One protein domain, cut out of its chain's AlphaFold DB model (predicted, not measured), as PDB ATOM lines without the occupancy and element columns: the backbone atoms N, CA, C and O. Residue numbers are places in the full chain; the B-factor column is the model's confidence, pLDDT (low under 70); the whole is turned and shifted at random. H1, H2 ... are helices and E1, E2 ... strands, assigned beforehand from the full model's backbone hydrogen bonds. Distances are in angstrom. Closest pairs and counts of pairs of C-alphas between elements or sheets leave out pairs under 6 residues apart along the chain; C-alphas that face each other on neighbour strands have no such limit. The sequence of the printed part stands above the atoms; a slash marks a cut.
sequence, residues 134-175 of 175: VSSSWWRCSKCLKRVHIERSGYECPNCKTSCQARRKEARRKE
ATOM      1  N   VAL A 134     -24.460  43.701  23.804       67.69
ATOM      2  CA  VAL A 134     -24.226  42.974  25.051       67.69
ATOM      3  C   VAL A 134     -24.617  43.913  26.187       67.69
ATOM      4  O   VAL A 134     -24.032  44.967  26.373       67.69
ATOM      5  N   SER A 135     -25.685  43.583  26.910       70.88
ATOM      6  CA  SER A 135     -26.042  44.330  28.119       70.88
ATOM      7  C   SER A 135     -25.373  43.688  29.332       70.88
ATOM      8  O   SER A 135     -25.543  42.488  29.572       70.88
ATOM      9  N   SER A 136     -24.650  44.488  30.112       72.56
ATOM     10  CA  SER A 136     -24.006  44.072  31.364       72.56
ATOM     11  C   SER A 136     -25.005  43.839  32.508       72.56
ATOM     12  O   SER A 136     -24.734  43.058  33.416       72.56
ATOM     13  N   SER A 137     -26.202  44.435  32.444       80.81
ATOM     14  CA  SER A 137     -27.234  44.363  33.496       80.81
ATOM     15  C   SER A 137     -28.317  43.295  33.274       80.81
ATOM     16  O   SER A 137     -29.014  42.892  34.213       80.81
ATOM     17  N   TRP A 138     -28.473  42.788  32.047       85.12
ATOM     18  CA  TRP A 138     -29.476  41.772  31.712       85.12
ATOM     19  C   TRP A 138     -29.050  40.886  30.536       85.12
ATOM     20  O   TRP A 138     -28.227  41.243  29.697       85.12
ATOM     21  N   TRP A 139     -29.630  39.692  30.463       85.31
ATOM     22  CA  TRP A 139     -29.416  38.736  29.379       85.31
ATOM     23  C   TRP A 139     -30.734  38.083  28.975       85.31
ATOM     24  O   TRP A 139     -31.638  37.909  29.791       85.31
ATOM     25  N   ARG A 140     -30.866  37.693  27.704       86.12
ATOM     26  CA  ARG A 140     -32.008  36.885  27.254       86.12
ATOM     27  C   ARG A 140     -31.693  35.402  27.291       86.12
ATOM     28  O   ARG A 140     -30.668  34.952  26.767       86.12
ATOM     29  N   CYS A 141     -32.612  34.627  27.859       84.19
ATOM     30  CA  CYS A 141     -32.514  33.175  27.868       84.19
ATOM     31  C   CYS A 141     -32.553  32.607  26.440       84.19
ATOM     32  O   CYS A 141     -33.440  32.945  25.667       84.19
ATOM     33  N   SER A 142     -31.652  31.683  26.097       80.81
ATOM     34  CA  SER A 142     -31.618  31.049  24.768       80.81
ATOM     35  C   SER A 142     -32.783  30.086  24.506       80.81
ATOM     36  O   SER A 142     -33.095  29.817  23.345       80.81
ATOM     37  N   LYS A 143     -33.422  29.567  25.565       79.44
ATOM     38  CA  LYS A 143     -34.578  28.663  25.468       79.44
ATOM     39  C   LYS A 143     -35.923  29.367  25.539       79.44
ATOM     40  O   LYS A 143     -36.834  28.944  24.852       79.44
ATOM     41  N   CYS A 144     -36.053  30.391  26.377       81.06
ATOM     42  CA  CYS A 144     -37.341  31.052  26.618       81.06
ATOM     43  C   CYS A 144     -37.436  32.440  25.985       81.06
ATOM     44  O   CYS A 144     -38.510  33.024  26.008       81.06
ATOM     45  N   LEU A 145     -36.316  33.011  25.526       82.31
ATOM     46  CA  LEU A 145     -36.191  34.390  25.025       82.31
ATOM     47  C   LEU A 145     -36.705  35.483  25.983       82.31
ATOM     48  O   LEU A 145     -36.780  36.653  25.618       82.31
ATOM     49  N   LYS A 146     -36.993  35.130  27.241       82.62
ATOM     50  CA  LYS A 146     -37.335  36.080  28.299       82.62
ATOM     51  C   LYS A 146     -36.092  36.843  28.743       82.62
ATOM     52  O   LYS A 146     -35.006  36.261  28.849       82.62
ATOM     53  N   ARG A 147     -36.277  38.135  29.014       86.38
ATOM     54  CA  ARG A 147     -35.264  39.016  29.601       86.38
ATOM     55  C   ARG A 147     -35.070  38.646  31.073       86.38
ATOM     56  O   ARG A 147     -36.033  38.591  31.832       86.38
ATOM     57  N   VAL A 148     -33.830  38.369  31.453       85.38
ATOM     58  CA  VAL A 148     -33.411  38.003  32.809       85.38
ATOM     59  C   VAL A 148     -32.413  39.049  33.288       85.38
ATOM     60  O   VAL A 148     -31.396  39.280  32.640       85.38
ATOM     61  N   HIS A 149     -32.705  39.690  34.414       86.00
ATOM     62  CA  HIS A 149     -31.803  40.663  35.025       86.00
ATOM     63  C   HIS A 149     -30.765  39.944  35.885       86.00
ATOM     64  O   HIS A 149     -31.128  39.111  36.720       86.00
ATOM     65  N   ILE A 150     -29.488  40.276  35.679       85.19
ATOM     66  CA  ILE A 150     -28.370  39.603  36.357       85.19
ATOM     67  C   ILE A 150     -28.389  39.910  37.852       85.19
ATOM     68  O   ILE A 150     -28.158  39.027  38.664       85.19
ATOM     69  N   GLU A 151     -28.762  41.123  38.231       82.81
ATOM     70  CA  GLU A 151     -28.855  41.525  39.634       82.81
ATOM     71  C   GLU A 151     -29.894  40.710  40.428       82.81
ATOM     72  O   GLU A 151     -29.654  40.337  41.570       82.81
ATOM     73  N   ARG A 152     -31.040  40.378  39.814       83.25
ATOM     74  CA  ARG A 152     -32.157  39.711  40.509       83.25
ATOM     75  C   ARG A 152     -32.079  38.188  40.475       83.25
ATOM     76  O   ARG A 152     -32.449  37.528  41.438       83.25
ATOM     77  N   SER A 153     -31.697  37.622  39.335       80.31
ATOM     78  CA  SER A 153     -31.728  36.169  39.105       80.31
ATOM     79  C   SER A 153     -30.351  35.602  38.769       80.31
ATOM     80  O   SER A 153     -30.223  34.433  38.405       80.31
ATOM     81  N   GLY A 154     -29.306  36.427  38.852       84.81
ATOM     82  CA  GLY A 154     -27.966  36.044  38.453       84.81
ATOM     83  C   GLY A 154     -27.925  35.607  36.994       84.81
ATOM     84  O   GLY A 154     -28.503  36.193  36.073       84.81
ATOM     85  N   TYR A 155     -27.250  34.488  36.797       83.25
ATOM     86  CA  TYR A 155     -27.091  33.861  35.499       83.25
ATOM     87  C   TYR A 155     -27.979  32.630  35.346       83.25
ATOM     88  O   TYR A 155     -27.600  31.701  34.638       83.25
ATOM     89  N   GLU A 156     -29.137  32.594  35.999       87.19
ATOM     90  CA  GLU A 156     -30.107  31.514  35.855       87.19
ATOM     91  C   GLU A 156     -31.451  32.054  35.373       87.19
ATOM     92  O   GLU A 156     -31.943  33.080  35.836       87.19
ATOM     93  N   CYS A 157     -32.042  31.390  34.379       85.00
ATOM     94  CA  CYS A 157     -33.354  31.786  33.898       85.00
ATOM     95  C   CYS A 157     -34.443  31.308  34.876       85.00
ATOM     96  O   CYS A 157     -34.613  30.098  35.017       85.00
ATOM     97  N   PRO A 158     -35.278  32.198  35.443       85.19
ATOM     98  CA  PRO A 158     -36.323  31.810  36.396       85.19
ATOM     99  C   PRO A 158     -37.450  30.978  35.764       85.19
ATOM    100  O   PRO A 158     -38.233  30.353  36.467       85.19
ATOM    101  N   ASN A 159     -37.559  30.968  34.430       82.12
ATOM    102  CA  ASN A 159     -38.633  30.266  33.733       82.12
ATOM    103  C   ASN A 159     -38.288  28.803  33.422       82.12
ATOM    104  O   ASN A 159     -39.109  27.922  33.639       82.12
ATOM    105  N   CYS A 160     -37.076  28.535  32.931       83.00
ATOM    106  CA  CYS A 160     -36.660  27.192  32.508       83.00
ATOM    107  C   CYS A 160     -35.438  26.655  33.252       83.00
ATOM    108  O   CYS A 160     -34.899  25.625  32.845       83.00
ATOM    109  N   LYS A 161     -34.953  27.383  34.270       82.19
ATOM    110  CA  LYS A 161     -33.754  27.063  35.067       82.19
ATOM    111  C   LYS A 161     -32.501  26.819  34.223       82.19
ATOM    112  O   LYS A 161     -31.544  26.182  34.643       82.19
ATOM    113  N   THR A 162     -32.506  27.298  32.979       81.19
ATOM    114  CA  THR A 162     -31.342  27.196  32.103       81.19
ATOM    115  C   THR A 162     -30.348  28.259  32.535       81.19
ATOM    116  O   THR A 162     -30.697  29.441  32.598       81.19
ATOM    117  N   SER A 163     -29.121  27.841  32.822       79.69
ATOM    118  CA  SER A 163     -28.036  28.754  33.146       79.69
ATOM    119  C   SER A 163     -27.584  29.529  31.903       79.69
ATOM    120  O   SER A 163     -27.599  29.029  30.774       79.69
ATOM    121  N   CYS A 164     -27.202  30.788  32.100       75.75
ATOM    122  CA  CYS A 164     -26.567  31.596  31.075       75.75
ATOM    123  C   CYS A 164     -25.264  30.913  30.662       75.75
ATOM    124  O   CYS A 164     -24.490  30.466  31.514       75.75
ATOM    125  N   GLN A 165     -25.035  30.827  29.356       73.69
ATOM    126  CA  GLN A 165     -23.874  30.136  28.806       73.69
ATOM    127  C   GLN A 165     -22.579  30.783  29.313       73.69
ATOM    128  O   GLN A 165     -22.493  32.007  29.407       73.69
ATOM    129  N   ALA A 166     -21.572  29.966  29.641       66.12
ATOM    130  CA  ALA A 166     -20.331  30.423  30.273       66.12
ATOM    131  C   ALA A 166     -19.654  31.566  29.495       66.12
ATOM    132  O   ALA A 166     -19.276  32.572  30.092       66.12
ATOM    133  N   ARG A 167     -19.633  31.475  28.160       64.44
ATOM    134  CA  ARG A 167     -19.044  32.490  27.274       64.44
ATOM    135  C   ARG A 167     -19.759  33.846  27.338       64.44
ATOM    136  O   ARG A 167     -19.117  34.887  27.314       64.44
ATOM    137  N   ARG A 168     -21.083  33.849  27.525       69.38
ATOM    138  CA  ARG A 168     -21.884  35.068  27.745       69.38
ATOM    139  C   ARG A 168     -21.629  35.712  29.107       69.38
ATOM    140  O   ARG A 168     -21.752  36.931  29.219       69.38
ATOM    141  N   LYS A 169     -21.302  34.911  30.129       69.06
ATOM    142  CA  LYS A 169     -20.868  35.425  31.441       69.06
ATOM    143  C   LYS A 169     -19.470  36.024  31.355       69.06
ATOM    144  O   LYS A 169     -19.185  36.997  32.033       69.06
ATOM    145  N   GLU A 170     -18.596  35.420  30.557       65.62
ATOM    146  CA  GLU A 170     -17.232  35.903  30.362       65.62
ATOM    147  C   GLU A 170     -17.196  37.216  29.574       65.62
ATOM    148  O   GLU A 170     -16.567  38.157  30.041       65.62
ATOM    149  N   ALA A 171     -17.943  37.326  28.469       63.44
ATOM    150  CA  ALA A 171     -18.056  38.575  27.706       63.44
ATOM    151  C   ALA A 171     -18.527  39.753  28.579       63.44
ATOM    152  O   ALA A 171     -18.001  40.848  28.468       63.44
ATOM    153  N   ARG A 172     -19.458  39.504  29.510       69.75
ATOM    154  CA  ARG A 172     -19.975  40.516  30.451       69.75
ATOM    155  C   ARG A 172     -19.061  40.815  31.642       69.75
ATOM    156  O   ARG A 172     -19.298  41.791  32.331       69.75
ATOM    157  N   ARG A 173     -18.081  39.953  31.933       61.56
ATOM    158  CA  ARG A 173     -17.063  40.195  32.973       61.56
ATOM    159  C   ARG A 173     -15.841  40.942  32.438       61.56
ATOM    160  O   ARG A 173     -14.985  41.304  33.234       61.56
ATOM    161  N   LYS A 174     -15.728  41.077  31.112       56.94
ATOM    162  CA  LYS A 174     -14.633  41.775  30.429       56.94
ATOM    163  C   LYS A 174     -14.966  43.236  30.082       56.94
ATOM    164  O   LYS A 174     -14.054  43.937  29.659       56.94
ATOM    165  N   GLU A 175     -16.221  43.665  30.247       50.00
ATOM    166  CA  GLU A 175     -16.636  45.084  30.263       50.00
ATOM    167  C   GLU A 175     -16.504  45.662  31.675       50.00
ATOM    168  O   GLU A 175     -16.121  46.848  31.780       50.00
TER     169      GLU A 175
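Overview. This is residues 134 to 175 of the 175 residues of an uncharacterized protein of Cordyceps sp. RAO-2017 (UniProt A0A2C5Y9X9). A small two-stranded hairpin, E1 and E2, with the one-turn helix H1 directly after it; a long loop, residues 154 to 165, then runs out and back to helix H2 near the opposite end of the long axis. The printed part has 42 residues, in order E1, E2, H1, H2, with an antiparallel sheet E1 - E2; the class is mixed, with under half of the residues in named elements. It is compact, radius of gyration of the C-alphas 9.3 A, spanning 27 by 18 by 13 A, only just elongated.

Arrangement. E1, residues 138 to 140, and E2, residues 147 to 149, form an antiparallel hairpin at 151 degrees; N 139 and O 148 are within hydrogen-bond range at 2.8 A. The closest C-alphas of E1 and H1, residues 150 to 153, are those of Trp 138 and Ile 150, 5.2 A apart. H2, residues 166 to 173, is apart from E1, E2 and H1. Every O i to N i+4 pair in H2 is within hydrogen-bond range; H1 is too short for such a pair, and its one O i to N i+3 pair is not within range.

Along the chain. E1 begins at C-alpha 138 (-29.476, 41.772, 31.712) and measures 7.1 A, E2 6.6 A, H1 5.5 A. H2 measures 10.7 A and ends at C-alpha 173 (-17.063, 40.195, 32.973).

Size, cuts and confidence. The C-alphas of Cys 160 and Glu 175 are farthest apart, 26.9 A. The printed part has no cut; the link from H1 to H2 is long, 12 residues. The model's pLDDT is under 70 at residue 134 and residues 166 to 175.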